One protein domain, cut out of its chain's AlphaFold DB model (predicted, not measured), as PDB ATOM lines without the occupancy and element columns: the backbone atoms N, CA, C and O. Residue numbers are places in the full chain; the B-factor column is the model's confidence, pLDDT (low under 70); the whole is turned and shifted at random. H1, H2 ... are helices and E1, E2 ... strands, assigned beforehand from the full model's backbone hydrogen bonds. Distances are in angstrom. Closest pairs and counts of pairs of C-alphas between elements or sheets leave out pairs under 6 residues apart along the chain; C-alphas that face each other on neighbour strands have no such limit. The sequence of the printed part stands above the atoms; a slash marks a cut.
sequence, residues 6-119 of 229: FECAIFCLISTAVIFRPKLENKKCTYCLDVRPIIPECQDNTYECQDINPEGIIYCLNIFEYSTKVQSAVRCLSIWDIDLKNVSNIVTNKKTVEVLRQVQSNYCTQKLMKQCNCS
ATOM      1  N   PHE A   6     -10.621  71.873 270.890       83.48
ATOM      2  CA  PHE A   6     -10.514  70.427 271.042       83.48
ATOM      3  C   PHE A   6     -11.145  69.660 269.873       83.48
ATOM      4  O   PHE A   6     -10.478  68.831 269.259       83.48
ATOM      5  N   GLU A   7     -12.395  69.967 269.512       87.51
ATOM      6  CA  GLU A   7     -13.060  69.331 268.364       87.51
ATOM      7  C   GLU A   7     -12.271  69.548 267.074       87.51
ATOM      8  O   GLU A   7     -12.045  68.611 266.310       87.51
ATOM      9  N   CYS A   8     -11.797  70.778 266.854       88.75
ATOM     10  CA  CYS A   8     -10.993  71.088 265.685       88.75
ATOM     11  C   CYS A   8      -9.664  70.335 265.679       88.75
ATOM     12  O   CYS A   8      -9.276  69.849 264.621       88.75
ATOM     13  N   ALA A   9      -8.992  70.170 266.821       86.46
ATOM     14  CA  ALA A   9      -7.778  69.360 266.891       86.46
ATOM     15  C   ALA A   9      -8.036  67.910 266.445       86.46
ATOM     16  O   ALA A   9      -7.269  67.381 265.636       86.46
ATOM     17  N   ILE A  10      -9.138  67.294 266.892       88.19
ATOM     18  CA  ILE A  10      -9.513  65.937 266.468       88.19
ATOM     19  C   ILE A  10      -9.844  65.891 264.973       88.19
ATOM     20  O   ILE A  10      -9.324  65.033 264.260       88.19
ATOM     21  N   PHE A  11     -10.648  66.823 264.457       90.49
ATOM     22  CA  PHE A  11     -10.965  66.854 263.025       90.49
ATOM     23  C   PHE A  11      -9.720  67.053 262.161       90.49
ATOM     24  O   PHE A  11      -9.556  66.358 261.160       90.49
ATOM     25  N   CYS A  12      -8.805  67.940 262.556       88.38
ATOM     26  CA  CYS A  12      -7.568  68.173 261.816       88.38
ATOM     27  C   CYS A  12      -6.651  66.948 261.824       88.38
ATOM     28  O   CYS A  12      -6.072  66.595 260.793       88.38
ATOM     29  N   LEU A  13      -6.571  66.249 262.952       86.23
ATOM     30  CA  LEU A  13      -5.833  64.999 263.071       86.23
ATOM     31  C   LEU A  13      -6.392  63.925 262.140       86.23
ATOM     32  O   LEU A  13      -5.649  63.381 261.323       86.23
ATOM     33  N   ILE A  14      -7.702  63.676 262.202       89.16
ATOM     34  CA  ILE A  14      -8.355  62.675 261.355       89.16
ATOM     35  C   ILE A  14      -8.216  63.063 259.880       89.16
ATOM     36  O   ILE A  14      -7.864  62.218 259.064       89.16
ATOM     37  N   SER A  15      -8.394  64.344 259.536       88.02
ATOM     38  CA  SER A  15      -8.247  64.838 258.157       88.02
ATOM     39  C   SER A  15      -6.846  64.589 257.583       88.02
ATOM     40  O   SER A  15      -6.695  64.321 256.392       88.02
ATOM     41  N   THR A  16      -5.826  64.629 258.444       83.80
ATOM     42  CA  THR A  16      -4.443  64.320 258.074       83.80
ATOM     43  C   THR A  16      -4.251  62.813 257.916       83.80
ATOM     44  O   THR A  16      -3.630  62.379 256.948       83.80
ATOM     45  N   ALA A  17      -4.813  62.010 258.826       83.95
ATOM     46  CA  ALA A  17      -4.723  60.550 258.792       83.95
ATOM     47  C   ALA A  17      -5.366  59.946 257.530       83.95
ATOM     48  O   ALA A  17      -4.815  59.021 256.942       83.95
ATOM     49  N   VAL A  18      -6.473  60.520 257.048       82.85
ATOM     50  CA  VAL A  18      -7.144  60.076 255.812       82.85
ATOM     51  C   VAL A  18      -6.509  60.591 254.514       82.85
ATOM     52  O   VAL A  18      -7.060  60.360 253.435       82.85
ATOM     53  N   ILE A  19      -5.386  61.319 254.591       76.80
ATOM     54  CA  ILE A  19      -4.708  61.951 253.445       76.80
ATOM     55  C   ILE A  19      -5.709  62.751 252.596       76.80
ATOM     56  O   ILE A  19      -5.799  62.617 251.371       76.80
ATOM     57  N   PHE A  20      -6.524  63.571 253.257       74.46
ATOM     58  CA  PHE A  20      -7.427  64.456 252.540       74.46
ATOM     59  C   PHE A  20      -6.610  65.501 251.768       74.46
ATOM     60  O   PHE A  20      -5.812  66.235 252.351       74.46
ATOM     61  N   ARG A  21      -6.796  65.541 250.443       77.44
ATOM     62  CA  ARG A  21      -6.199  66.542 249.554       77.44
ATOM     63  C   ARG A  21      -7.318  67.409 248.974       77.44
ATOM     64  O   ARG A  21      -8.061  66.904 248.130       77.44
ATOM     65  N   PRO A  22      -7.449  68.666 249.416       78.61
ATOM     66  CA  PRO A  22      -8.468  69.570 248.911       78.61
ATOM     67  C   PRO A  22      -8.157  69.942 247.462       78.61
ATOM     68  O   PRO A  22      -7.006  69.897 247.032       78.61
ATOM     69  N   LYS A  23      -9.162  70.342 246.687       79.32
ATOM     70  CA  LYS A  23      -8.903  70.942 245.370       79.32
ATOM     71  C   LYS A  23      -8.185  72.287 245.497       79.32
ATOM     72  O   LYS A  23      -8.384  73.023 246.459       79.32
ATOM     73  N   LEU A  24      -7.396  72.634 244.479       78.17
ATOM     74  CA  LEU A  24      -6.613  73.880 244.425       78.17
ATOM     75  C   LEU A  24      -7.470  75.148 244.581       78.17
ATOM     76  O   LEU A  24      -7.013  76.140 245.131       78.17
ATOM     77  N   GLU A  25      -8.717  75.116 244.112       79.57
ATOM     78  CA  GLU A  25      -9.648  76.253 244.148       79.57
ATOM     79  C   GLU A  25     -10.397  76.400 245.483       79.57
ATOM     80  O   GLU A  25     -11.252  77.281 245.636       79.57
ATOM     81  N   ASN A  26     -10.140  75.512 246.443       78.56
ATOM     82  CA  ASN A  26     -10.877  75.501 247.693       78.56
ATOM     83  C   ASN A  26     -10.542  76.704 248.558       78.56
ATOM     84  O   ASN A  26      -9.386  76.975 248.871       78.56
ATOM     85  N   LYS A  27     -11.593  77.384 249.017       79.94
ATOM     86  CA  LYS A  27     -11.471  78.551 249.895       79.94
ATOM     87  C   LYS A  27     -11.616  78.183 251.365       79.94
ATOM     88  O   LYS A  27     -11.053  78.848 252.226       79.94
ATOM     89  N   LYS A  28     -12.436  77.172 251.658       86.58
ATOM     90  CA  LYS A  28     -12.723  76.712 253.021       86.58
ATOM     91  C   LYS A  28     -13.253  75.283 253.014       86.58
ATOM     92  O   LYS A  28     -13.830  74.836 252.020       86.58
ATOM     93  N   CYS A  29     -13.142  74.636 254.167       89.89
ATOM     94  CA  CYS A  29     -13.694  73.317 254.430       89.89
ATOM     95  C   CYS A  29     -14.488  73.343 255.726       89.89
ATOM     96  O   CYS A  29     -14.159  74.079 256.663       89.89
ATOM     97  N   THR A  30     -15.514  72.510 255.786       92.77
ATOM     98  CA  THR A  30     -16.190  72.174 257.035       92.77
ATOM     99  C   THR A  30     -16.111  70.677 257.271       92.77
ATOM    100  O   THR A  30     -16.054  69.891 256.325       92.77
ATOM    101  N   TYR A  31     -16.073  70.301 258.545       93.56
ATOM    102  CA  TYR A  31     -15.820  68.938 258.992       93.56
ATOM    103  C   TYR A  31     -16.955  68.442 259.873       93.56
ATOM    104  O   TYR A  31     -17.516  69.199 260.666       93.56
ATOM    105  N   CYS A  32     -17.264  67.159 259.756       94.50
ATOM    106  CA  CYS A  32     -18.111  66.441 260.693       94.50
ATOM    107  C   CYS A  32     -17.683  64.975 260.735       94.50
ATOM    108  O   CYS A  32     -17.416  64.384 259.690       94.50
ATOM    109  N   LEU A  33     -17.612  64.398 261.930       94.02
ATOM    110  CA  LEU A  33     -17.311  62.984 262.122       94.02
ATOM    111  C   LEU A  33     -18.616  62.237 262.412       94.02
ATOM    112  O   LEU A  33     -19.313  62.594 263.358       94.02
ATOM    113  N   ASP A  34     -18.944  61.217 261.626       93.37
ATOM    114  CA  ASP A  34     -19.992  60.246 261.946       93.37
ATOM    115  C   ASP A  34     -19.384  58.857 262.188       93.37
ATOM    116  O   ASP A  34     -18.225  58.587 261.865       93.37
ATOM    117  N   VAL A  35     -20.170  57.982 262.812       93.28
ATOM    118  CA  VAL A  35     -19.828  56.575 263.041       93.28
ATOM    119  C   VAL A  35     -20.828  55.711 262.288       93.28
ATOM    120  O   VAL A  35     -22.020  56.020 262.267       93.28
ATOM    121  N   ARG A  36     -20.351  54.646 261.644       92.65
ATOM    122  CA  ARG A  36     -21.195  53.754 260.843       92.65
ATOM    123  C   ARG A  36     -20.966  52.302 261.251       92.65
ATOM    124  O   ARG A  36     -19.810  51.917 261.418       92.65
ATOM    125  N   PRO A  37     -22.024  51.494 261.391       93.01
ATOM    126  CA  PRO A  37     -21.876  50.058 261.575       93.01
ATOM    127  C   PRO A  37     -21.392  49.414 260.271       93.01
ATOM    128  O   PRO A  37     -21.843  49.787 259.187       93.01
ATOM    129  N   ILE A  38     -20.479  48.449 260.374       93.13
ATOM    130  CA  ILE A  38     -20.013  47.638 259.236       93.13
ATOM    131  C   ILE A  38     -20.414  46.165 259.351       93.13
ATOM    132  O   ILE A  38     -20.280  45.423 258.380       93.13
ATOM    133  N   ILE A  39     -20.951  45.760 260.504       92.70
ATOM    134  CA  ILE A  39     -21.520  44.430 260.740       92.70
ATOM    135  C   ILE A  39     -22.984  44.539 261.200       92.70
ATOM    136  O   ILE A  39     -23.359  45.571 261.776       92.70
ATOM    137  N   PRO A  40     -23.819  43.511 260.960       94.05
ATOM    138  CA  PRO A  40     -25.232  43.511 261.345       94.05
ATOM    139  C   PRO A  40     -25.474  43.767 262.836       94.05
ATOM    140  O   PRO A  40     -26.376  44.518 263.189       94.05
ATOM    141  N   GLU A  41     -24.628  43.222 263.709       93.11
ATOM    142  CA  GLU A  41     -24.766  43.300 265.168       93.11
ATOM    143  C   GLU A  41     -24.667  44.739 265.700       93.11
ATOM    144  O   GLU A  41     -25.175  45.040 266.778       93.11
ATOM    145  N   CYS A  42     -24.039  45.646 264.945       93.49
ATOM    146  CA  CYS A  42     -23.877  47.050 265.327       93.49
ATOM    147  C   CYS A  42     -24.949  47.987 264.741       93.49
ATOM    148  O   CYS A  42     -24.892  49.196 265.000       93.49
ATOM    149  N   GLN A  43     -25.882  47.485 263.920       91.74
ATOM    150  CA  GLN A  43     -26.846  48.329 263.198       91.74
ATOM    151  C   GLN A  43     -27.813  49.052 264.138       91.74
ATOM    152  O   GLN A  43     -28.028  50.254 263.978       91.74
ATOM    153  N   ASP A  44     -28.327  48.349 265.147       91.02
ATOM    154  CA  ASP A  44     -29.345  48.888 266.054       91.02
ATOM    155  C   ASP A  44     -28.756  49.797 267.140       91.02
ATOM    156  O   ASP A  44     -29.412  50.732 267.600       91.02
ATOM    157  N   ASN A  45     -27.499  49.561 267.538       91.22
ATOM    158  CA  ASN A  45     -26.829  50.369 268.552       91.22
ATOM    159  C   ASN A  45     -25.355  50.631 268.226       91.22
ATOM    160  O   ASN A  45     -24.436  50.133 268.877       91.22
ATOM    161  N   THR A  46     -25.119  51.480 267.224       91.40
ATOM    162  CA  THR A  46     -23.760  51.847 266.792       91.40
ATOM    163  C   THR A  46     -22.931  52.474 267.916       91.40
ATOM    164  O   THR A  46     -21.711  52.327 267.938       91.40
ATOM    165  N   TYR A  47     -23.569  53.168 268.864       90.10
ATOM    166  CA  TYR A  47     -22.886  53.787 270.000       90.10
ATOM    167  C   TYR A  47     -22.365  52.764 270.992       90.10
ATOM    168  O   TYR A  47     -21.186  52.818 271.328       90.10
ATOM    169  N   GLU A  48     -23.206  51.839 271.440       91.51
ATOM    170  CA  GLU A  48     -22.796  50.756 272.337       91.51
ATOM    171  C   GLU A  48     -21.768  49.839 271.667       91.51
ATOM    172  O   GLU A  48     -20.776  49.454 272.291       91.51
ATOM    173  N   CYS A  49     -21.925  49.588 270.361       93.02
ATOM    174  CA  CYS A  49     -20.998  48.739 269.622       93.02
ATOM    175  C   CYS A  49     -19.553  49.252 269.650       93.02
ATOM    176  O   CYS A  49     -18.634  48.445 269.610       93.02
ATOM    177  N   GLN A  50     -19.317  50.561 269.796       92.13
ATOM    178  CA  GLN A  50     -17.946  51.076 269.898       92.13
ATOM    179  C   GLN A  50     -17.190  50.565 271.136       92.13
ATOM    180  O   GLN A  50     -15.963  50.555 271.119       92.13
ATOM    181  N   ASP A  51     -17.890  50.172 272.208       91.03
ATOM    182  CA  ASP A  51     -17.253  49.598 273.402       91.03
ATOM    183  C   ASP A  51     -17.131  48.074 273.311       91.03
ATOM    184  O   ASP A  51     -16.105  47.518 273.702       91.03
ATOM    185  N   ILE A  52     -18.180  47.404 272.825       92.51
ATOM    186  CA  ILE A  52     -18.295  45.937 272.861       92.51
ATOM    187  C   ILE A  52     -17.618  45.291 271.648       92.51
ATOM    188  O   ILE A  52     -16.943  44.272 271.784       92.51
ATOM    189  N   ASN A  53     -17.786  45.882 270.464       91.83
ATOM    190  CA  ASN A  53     -17.222  45.399 269.210       91.83
ATOM    191  C   ASN A  53     -16.711  46.578 268.356       91.83
ATOM    192  O   ASN A  53     -17.321  46.935 267.344       91.83
ATOM    193  N   PRO A  54     -15.582  47.200 268.751       88.89
ATOM    194  CA  PRO A  54     -15.034  48.369 268.061       88.89
ATOM    195  C   PRO A  54     -14.571  48.076 266.626       88.89
ATOM    196  O   PRO A  54     -14.325  49.008 265.864       88.89
ATOM    197  N   GLU A  55     -14.442  46.804 266.241       88.45
ATOM    198  CA  GLU A  55     -14.148  46.392 264.864       88.45
ATOM    199  C   GLU A  55     -15.403  46.379 263.989       88.45
ATOM    200  O   GLU A  55     -15.308  46.515 262.775       88.45
ATOM    201  N   GLY A  56     -16.586  46.268 264.596       91.52
ATOM    202  CA  GLY A  56     -17.880  46.290 263.919       91.52
ATOM    203  C   GLY A  56     -18.356  47.680 263.497       91.52
ATOM    204  O   GLY A  56     -19.452  47.817 262.944       91.52
ATOM    205  N   ILE A  57     -17.546  48.715 263.726       92.73
ATOM    206  CA  ILE A  57     -17.845  50.105 263.383       92.73
ATOM    207  C   ILE A  57     -16.684  50.770 262.638       92.73
ATOM    208  O   ILE A  57     -15.520  50.392 262.764       92.73
ATOM    209  N   ILE A  58     -17.002  51.808 261.870       93.26
ATOM    210  CA  ILE A  58     -16.029  52.634 261.160       93.26
ATOM    211  C   ILE A  58     -16.315  54.118 261.405       93.26
ATOM    212  O   ILE A  58     -17.471  54.546 261.444       93.26
ATOM    213  N   TYR A  59     -15.259  54.912 261.571       92.65
ATOM    214  CA  TYR A  59     -15.357  56.355 261.784       92.65
ATOM    215  C   TYR A  59     -15.153  57.078 260.461       92.65
ATOM    216  O   TYR A  59     -14.132  56.881 259.804       92.65
ATOM    217  N   CYS A  60     -16.094  57.929 260.069       93.76
ATOM    218  CA  CYS A  60     -16.089  58.600 258.777       93.76
ATOM    219  C   CYS A  60     -16.036  60.122 258.954       93.76
ATOM    220  O   CYS A  60     -16.905  60.754 259.551       93.76
ATOM    221  N   LEU A  61     -14.985  60.738 258.419       93.19
ATOM    222  CA  LEU A  61     -14.853  62.182 258.330       93.19
ATOM    223  C   LEU A  61     -15.525  62.671 257.046       93.19
ATOM    224  O   LEU A  61     -15.085  62.366 255.935       93.19
ATOM    225  N   ASN A  62     -16.579  63.458 257.216       93.56
ATOM    226  CA  ASN A  62     -17.309  64.134 256.156       93.56
ATOM    227  C   ASN A  62     -16.749  65.545 256.010       93.56
ATOM    228  O   ASN A  62     -16.690  66.307 256.980       93.56
ATOM    229  N   ILE A  63     -16.354  65.887 254.790       91.29
ATOM    230  CA  ILE A  63     -15.674  67.134 254.461       91.29
ATOM    231  C   ILE A  63     -16.460  67.817 253.355       91.29
ATOM    232  O   ILE A  63     -16.764  67.193 252.339       91.29
ATOM    233  N   PHE A  64     -16.800  69.089 253.548       89.70
ATOM    234  CA  PHE A  64     -17.407  69.903 252.496       89.70
ATOM    235  C   PHE A  64     -16.433  70.983 252.065       89.70
ATOM    236  O   PHE A  64     -16.059  71.849 252.851       89.70
ATOM    237  N   GLU A  65     -16.039  70.911 250.804       88.78
ATOM    238  CA  GLU A  65     -15.111  71.806 250.136       88.78
ATOM    239  C   GLU A  65     -15.909  72.916 249.456       88.78
ATOM    240  O   GLU A  65     -16.723  72.661 248.564       88.78
ATOM    241  N   TYR A  66     -15.696  74.161 249.876       86.26
ATOM    242  CA  TYR A  66     -16.366  75.311 249.281       86.26
ATOM    243  C   TYR A  66     -15.413  76.015 248.313       86.26
ATOM    244  O   TYR A  66     -14.439  76.656 248.724       86.26
ATOM    245  N   SER A  67     -15.737  75.912 247.026       84.15
ATOM    246  CA  SER A  67     -15.070  76.593 245.909       84.15
ATOM    247  C   SER A  67     -16.115  77.369 245.084       84.15
ATOM    248  O   SER A  67     -17.024  77.970 245.659       84.15
ATOM    249  N   THR A  68     -16.026  77.351 243.748       84.36
ATOM    250  CA  THR A  68     -17.111  77.775 242.839       84.36
ATOM    251  C   THR A  68     -18.361  76.903 242.987       84.36
ATOM    252  O   THR A  68     -19.481  77.382 242.822       84.36
ATOM    253  N   LYS A  69     -18.172  75.629 243.342       84.20
ATOM    254  CA  LYS A  69     -19.222  74.681 243.728       84.20
ATOM    255  C   LYS A  69     -18.894  74.089 245.095       84.20
ATOM    256  O   LYS A  69     -17.726  73.999 245.481       84.20
ATOM    257  N   VAL A  70     -19.926  73.665 245.818       84.93
ATOM    258  CA  VAL A  70     -19.752  72.881 247.042       84.93
ATOM    259  C   VAL A  70     -19.554  71.424 246.650       84.93
ATOM    260  O   VAL A  70     -20.362  70.869 245.906       84.93
ATOM    261  N   GLN A  71     -18.478  70.815 247.130       86.09
ATOM    262  CA  GLN A  71     -18.198  69.395 246.943       86.09
ATOM    263  C   GLN A  71     -18.142  68.705 248.295       86.09
ATOM    264  O   GLN A  71     -17.825  69.336 249.299       86.09
ATOM    265  N   SER A  72     -18.479  67.422 248.315       87.85
ATOM    266  CA  SER A  72     -18.432  66.605 249.520       87.85
ATOM    267  C   SER A  72     -17.480  65.439 249.304       87.85
ATOM    268  O   SER A  72     -17.521  64.786 248.260       87.85
ATOM    269  N   ALA A  73     -16.635  65.188 250.295       88.05
ATOM    270  CA  ALA A  73     -15.764  64.032 250.370       88.05
ATOM    271  C   ALA A  73     -15.994  63.324 251.707       88.05
ATOM    272  O   ALA A  73     -16.115  63.964 252.751       88.05
ATOM    273  N   VAL A  74     -16.026  61.994 251.675       91.15
ATOM    274  CA  VAL A  74     -16.102  61.160 252.877       91.15
ATOM    275  C   VAL A  74     -14.885  60.256 252.899       91.15
ATOM    276  O   VAL A  74     -14.576  59.590 251.908       91.15
ATOM    277  N   ARG A  75     -14.179  60.242 254.025       91.99
ATOM    278  CA  ARG A  75     -13.051  59.342 254.255       91.99
ATOM    279  C   ARG A  75     -13.215  58.659 255.591       91.99
ATOM    280  O   ARG A  75     -13.514  59.325 256.575       91.99
ATOM    281  N   CYS A  76     -13.002  57.353 255.620       92.98
ATOM    282  CA  CYS A  76     -13.253  56.554 256.803       92.98
ATOM    283  C   CYS A  76     -11.984  55.849 257.276       92.98
ATOM    284  O   CYS A  76     -11.110  55.545 256.466       92.98
ATOM    285  N   LEU A  77     -11.905  55.613 258.581       90.86
ATOM    286  CA  LEU A  77     -10.812  54.932 259.265       90.86
ATOM    287  C   LEU A  77     -11.388  53.916 260.246       90.86
ATOM    288  O   LEU A  77     -12.423  54.167 260.876       90.86
ATOM    289  N   SER A  78     -10.695  52.790 260.399       90.01
ATOM    290  CA  SER A  78     -10.962  51.890 261.516       90.01
ATOM    291  C   SER A  78     -10.447  52.509 262.818       90.01
ATOM    292  O   SER A  78      -9.606  53.413 262.805       90.01
ATOM    293  N   ILE A  79     -10.908  52.002 263.962       85.57
ATOM    294  CA  ILE A  79     -10.366  52.404 265.268       85.57
ATOM    295  C   ILE A  79      -8.844  52.184 265.359       85.57
ATOM    296  O   ILE A  79      -8.149  52.941 266.034       85.57
ATOM    297  N   TRP A  80      -8.321  51.179 264.649       84.10
ATOM    298  CA  TRP A  80      -6.907  50.805 264.651       84.10
ATOM    299  C   TRP A  80      -6.024  51.788 263.881       84.10
ATOM    300  O   TRP A  80      -4.837  51.910 264.180       84.10
ATOM    301  N   ASP A  81      -6.611  52.526 262.940       85.17
ATOM    302  CA  ASP A  81      -5.920  53.557 262.163       85.17
ATOM    303  C   ASP A  81      -5.925  54.925 262.871       85.17
ATOM    304  O   ASP A  81      -5.270  55.871 262.425       85.17
ATOM    305  N   ILE A  82      -6.662  55.051 263.982       81.67
ATOM    306  CA  ILE A  82      -6.821  56.291 264.741       81.67
ATOM    307  C   ILE A  82      -5.949  56.246 266.003       81.67
ATOM    308  O   ILE A  82      -6.338  55.725 267.050       81.67
ATOM    309  N   ASP A  83      -4.766  56.863 265.936       74.16
ATOM    310  CA  ASP A  83      -3.910  57.039 267.114       74.16
ATOM    311  C   ASP A  83      -4.171  58.388 267.801       74.16
ATOM    312  O   ASP A  83      -3.608  59.427 267.443       74.16
ATOM    313  N   LEU A  84      -5.033  58.362 268.822       73.22
ATOM    314  CA  LEU A  84      -5.284  59.502 269.707       73.22
ATOM    315  C   LEU A  84      -4.507  59.433 271.020       73.22
ATOM    316  O   LEU A  84      -4.788  60.248 271.893       73.22
ATOM    317  N   LYS A  85      -3.520  58.538 271.186       69.65
ATOM    318  CA  LYS A  85      -2.810  58.371 272.473       69.65
ATOM    319  C   LYS A  85      -2.207  59.676 272.993       69.65
ATOM    320  O   LYS A  85      -2.221  59.953 274.188       69.65
ATOM    321  N   ASN A  86      -1.719  60.525 272.090       66.12
ATOM    322  CA  ASN A  86      -1.187  61.833 272.471       66.12
ATOM    323  C   ASN A  86      -2.289  62.812 272.907       66.12
ATOM    324  O   ASN A  86      -2.063  63.618 273.800       66.12
ATOM    325  N   VAL A  87      -3.488  62.733 272.324       64.74
ATOM    326  CA  VAL A  87      -4.614  63.614 272.676       64.74
ATOM    327  C   VAL A  87      -5.327  63.134 273.940       64.74
ATOM    328  O   VAL A  87      -5.687  63.952 274.785       64.74
ATOM    329  N   SER A  88      -5.478  61.817 274.117       59.51
ATOM    330  CA  SER A  88      -6.061  61.218 275.323       59.51
ATOM    331  C   SER A  88      -5.277  61.585 276.580       59.51
ATOM    332  O   SER A  88      -5.879  61.878 277.618       59.51
ATOM    333  N   ASN A  89      -3.947  61.629 276.461       59.43
ATOM    334  CA  ASN A  89      -3.044  61.992 277.549       59.43
ATOM    335  C   ASN A  89      -3.135  63.476 277.918       59.43
ATOM    336  O   ASN A  89      -2.991  63.816 279.087       59.43
ATOM    337  N   ILE A  90      -3.388  64.355 276.944       59.00
ATOM    338  CA  ILE A  90      -3.498  65.801 277.187       59.00
ATOM    339  C   ILE A  90      -4.829  66.145 277.852       59.00
ATOM    340  O   ILE A  90      -4.878  67.046 278.685       59.00
ATOM    341  N   VAL A  91      -5.915  65.466 277.473       57.19
ATOM    342  CA  VAL A  91      -7.241  66.012 277.768       57.19
ATOM    343  C   VAL A  91      -7.929  65.354 278.955       57.19
ATOM    344  O   VAL A  91      -8.583  66.088 279.678       57.19
ATOM    345  N   THR A  92      -7.835  64.041 279.216       62.69
ATOM    346  CA  THR A  92      -8.707  63.448 280.269       62.69
ATOM    347  C   THR A  92      -8.387  62.014 280.742       62.69
ATOM    348  O   THR A  92      -9.202  61.448 281.463       62.69
ATOM    349  N   ASN A  93      -7.262  61.384 280.369       69.39
ATOM    350  CA  ASN A  93      -7.030  59.942 280.627       69.39
ATOM    351  C   ASN A  93      -8.160  59.041 280.068       69.39
ATOM    352  O   ASN A  93      -8.487  57.994 280.622       69.39
ATOM    353  N   LYS A  94      -8.787  59.491 278.975       75.65
ATOM    354  CA  LYS A  94      -9.897  58.813 278.297       75.65
ATOM    355  C   LYS A  94      -9.399  57.878 277.205       75.65
ATOM    356  O   LYS A  94      -8.398  58.164 276.551       75.65
ATOM    357  N   LYS A  95     -10.124  56.794 276.943       81.42
ATOM    358  CA  LYS A  95      -9.842  55.904 275.803       81.42
ATOM    359  C   LYS A  95     -10.117  56.619 274.472       81.42
ATOM    360  O   LYS A  95     -10.923  57.544 274.410       81.42
ATOM    361  N   THR A  96      -9.504  56.154 273.379       82.87
ATOM    362  CA  THR A  96      -9.726  56.686 272.017       82.87
ATOM    363  C   THR A  96     -11.215  56.808 271.676       82.87
ATOM    364  O   THR A  96     -11.655  57.859 271.219       82.87
ATOM    365  N   VAL A  97     -12.002  55.766 271.966       86.81
ATOM    366  CA  VAL A  97     -13.456  55.729 271.730       86.81
ATOM    367  C   VAL A  97     -14.181  56.843 272.494       86.81
ATOM    368  O   VAL A  97     -15.011  57.550 271.933       86.81
ATOM    369  N   GLU A  98     -13.827  57.076 273.758       84.59
ATOM    370  CA  GLU A  98     -14.428  58.124 274.595       84.59
ATOM    371  C   GLU A  98     -14.072  59.539 274.121       84.59
ATOM    372  O   GLU A  98     -14.846  60.480 274.316       84.59
ATOM    373  N   VAL A  99     -12.896  59.710 273.510       85.63
ATOM    374  CA  VAL A  99     -12.492  60.964 272.866       85.63
ATOM    375  C   VAL A  99     -13.290  61.182 271.579       85.63
ATOM    376  O   VAL A  99     -13.864  62.254 271.399       85.63
ATOM    377  N   LEU A 100     -13.385  60.170 270.711       89.59
ATOM    378  CA  LEU A 100     -14.132  60.257 269.448       89.59
ATOM    379  C   LEU A 100     -15.625  60.518 269.680       89.59
ATOM    380  O   LEU A 100     -16.211  61.371 269.011       89.59
ATOM    381  N   ARG A 101     -16.212  59.887 270.703       89.35
ATOM    382  CA  ARG A 101     -17.605  60.106 271.116       89.35
ATOM    383  C   ARG A 101     -17.947  61.563 271.422       89.35
ATOM    384  O   ARG A 101     -19.092  61.956 271.242       89.35
ATOM    385  N   GLN A 102     -16.978  62.369 271.860       87.26
ATOM    386  CA  GLN A 102     -17.212  63.782 272.189       87.26
ATOM    387  C   GLN A 102     -17.326  64.685 270.961       87.26
ATOM    388  O   GLN A 102     -17.858  65.786 271.072       87.26
ATOM    389  N   VAL A 103     -16.803  64.251 269.813       89.20
ATOM    390  CA  VAL A 103     -16.738  65.075 268.596       89.20
ATOM    391  C   VAL A 103     -17.576  64.512 267.449       89.20
ATOM    392  O   VAL A 103     -17.732  65.174 266.422       89.20
ATOM    393  N   GLN A 104     -18.084  63.287 267.596       91.51
ATOM    394  CA  GLN A 104     -18.919  62.645 266.592       91.51
ATOM    395  C   GLN A 104     -20.372  63.127 266.640       91.51
ATOM    396  O   GLN A 104     -20.868  63.622 267.651       91.51
ATOM    397  N   SER A 105     -21.074  62.917 265.534       88.65
ATOM    398  CA  SER A 105     -22.512  63.104 265.409       88.65
ATOM    399  C   SER A 105     -23.169  61.826 264.889       88.65
ATOM    400  O   SER A 105     -22.552  61.075 264.137       88.65
ATOM    401  N   ASN A 106     -24.438  61.594 265.249       81.86
ATOM    402  CA  ASN A 106     -25.225  60.474 264.710       81.86
ATOM    403  C   ASN A 106     -25.332  60.552 263.185       81.86
ATOM    404  O   ASN A 106     -25.392  59.531 262.512       81.86
ATOM    405  N   TYR A 107     -25.408  61.770 262.652       83.59
ATOM    406  CA  TYR A 107     -25.517  62.023 261.227       83.59
ATOM    407  C   TYR A 107     -24.927  63.396 260.911       83.59
ATOM    408  O   TYR A 107     -25.221  64.400 261.562       83.59
ATOM    409  N   CYS A 108     -24.095  63.460 259.879       89.38
ATOM    410  CA  CYS A 108     -23.504  64.716 259.451       89.38
ATOM    411  C   CYS A 108     -24.456  65.477 258.523       89.38
ATOM    412  O   CYS A 108     -24.721  65.061 257.399       89.38
ATOM    413  N   THR A 109     -24.941  66.633 258.980       83.09
ATOM    414  CA  THR A 109     -25.643  67.612 258.132       83.09
ATOM    415  C   THR A 109     -24.808  68.867 257.980       83.09
ATOM    416  O   THR A 109     -24.006  69.183 258.858       83.09
ATOM    417  N   GLN A 110     -25.060  69.646 256.922       79.81
ATOM    418  CA  GLN A 110     -24.416  70.949 256.712       79.81
ATOM    419  C   GLN A 110     -24.505  71.868 257.945       79.81
ATOM    420  O   GLN A 110     -23.568  72.610 258.220       79.81
ATOM    421  N   LYS A 111     -25.598  71.784 258.720       81.91
ATOM    422  CA  LYS A 111     -25.815  72.572 259.946       81.91
ATOM    423  C   LYS A 111     -24.885  72.169 261.097       81.91
ATOM    424  O   LYS A 111     -24.567  73.006 261.935       81.91
ATOM    425  N   LEU A 112     -24.477  70.902 261.153       84.06
ATOM    426  CA  LEU A 112     -23.647  70.348 262.226       84.06
ATOM    427  C   LEU A 112     -22.149  70.437 261.923       84.06
ATOM    428  O   LEU A 112     -21.328  70.244 262.819       84.06
ATOM    429  N   MET A 113     -21.780  70.744 260.678       86.89
ATOM    430  CA  MET A 113     -20.376  70.802 260.289       86.89
ATOM    431  C   MET A 113     -19.687  72.014 260.897       86.89
ATOM    432  O   MET A 113     -20.199  73.135 260.868       86.89
ATOM    433  N   LYS A 114     -18.481  71.790 261.408       89.38
ATOM    434  CA  LYS A 114     -17.685  72.828 262.053       89.38
ATOM    435  C   LYS A 114     -16.607  73.327 261.109       89.38
ATOM    436  O   LYS A 114     -15.989  72.557 260.374       89.38
ATOM    437  N   GLN A 115     -16.386  74.637 261.127       90.24
ATOM    438  CA  GLN A 115     -15.261  75.246 260.432       90.24
ATOM    439  C   GLN A 115     -14.026  75.159 261.332       90.24
ATOM    440  O   GLN A 115     -14.045  75.672 262.455       90.24
ATOM    441  N   CYS A 116     -12.975  74.518 260.826       88.82
ATOM    442  CA  CYS A 116     -11.689  74.357 261.497       88.82
ATOM    443  C   CYS A 116     -10.558  74.696 260.523       88.82
ATOM    444  O   CYS A 116     -10.603  74.302 259.356       88.82
ATOM    445  N   ASN A 117      -9.533  75.401 261.002       86.19
ATOM    446  CA  ASN A 117      -8.378  75.811 260.197       86.19
ATOM    447  C   ASN A 117      -7.331  74.690 260.125       86.19
ATOM    448  O   ASN A 117      -6.193  74.850 260.558       86.19
ATOM    449  N   CYS A 118      -7.739  73.524 259.628       86.18
ATOM    450  CA  CYS A 118      -6.827  72.405 259.419       86.18
ATOM    451  C   CYS A 118      -5.926  72.693 258.219       86.18
ATOM    452  O   CYS A 118      -6.424  73.109 257.175       86.18
ATOM    453  N   SER A 119      -4.624  72.426 258.335       82.31
ATOM    454  CA  SER A 119      -3.671  72.589 257.225       82.31
ATOM    455  C   SER A 119      -4.038  71.736 256.006       82.31
ATOM    456  O   SER A 119      -3.823  72.142 254.874       82.31
TER     457      SER A 119
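This is residues 6 to 119 of the 229 residues of an uncharacterized protein of Strongyloides stercoralis (UniProt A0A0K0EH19). A long, strongly twisted three-stranded sheet makes the longest axis, with H1 lying across one face and the short H2 packed at the end of the sheet where E1 ends and E2 begins. H3 and H4 form a small helical part off the sheet, and the unnamed residues 101 to 119 come back along the edge strand E1. The printed part has 114 residues, with four named helices and three named strands in the order H1 E1 H2 E2 E3 H3 H4. The sheet order is E1, E2, E3, all antiparallel, and the class is mixed, helices and strands. The whole is compact, with a radius of gyration of the C-alphas of 14.2 A and spans of 44 by 33 by 23 A.

H1, residues 6 to 17, is on the sheet of E1, residues 28 to 37, E2, residues 57 to 66, and E3, residues 70 to 77. Its height over the sheet is 9.1 A. It lies over E1 and E2 and runs across the strands, at 83 degrees to E1 on the local plane. The closest C-alphas of H1 and E1 are those of Phe 11 and Tyr 31, 6.6 A apart. E1 and E2 are antiparallel at 160 degrees, with N 34 and O 60 at 2.9 A, within hydrogen-bond range. H2, residues 46 to 52, is also on the sheet, in an arrangement of two layers, helices on one face of a sheet; the closest C-alphas of H2 and E1 are those of Thr 46 and Pro 37, at 5.8 A. E2 and E3 form a hairpin, antiparallel at 157 degrees, with N 61 and O 75 at 2.7 A. H3, residues 85 to 91, only just touches H4, residues 96 to 100, with 3 pairs of C-alphas within 8 A; the closest are those of Ser 88 and Thr 96, at 6.7 A. H4 and H2 are close but not clearly touching, with C-alphas of Val 97 and Gln 50 6.7 A apart. H3 is apart from E1 and E2. Residues 104 to 105 pair with 33 to 34 of E1, parallel, and 114 to 115 with 30 to 31, antiparallel. Every O i to N i+4 pair is within hydrogen-bond range in H1, H3 and H4; in H2 1 of 3 is, beside 3 of 4 O i to N i+3 pairs.

H1 begins at C-alpha 6 (-10.514, 70.427, 271.042) and is 16.8 A long. E1 measures 29.5 A, E2 28.9 A and E3 23.5 A. H4 ends at C-alpha 100 (-14.132, 60.257, 269.448).

The two C-alphas farthest apart, of Ile 52 and Thr 68, are 43.8 A apart. The printed part has no cut, and no link is long. Residues 85 to 93 have pLDDT under 70.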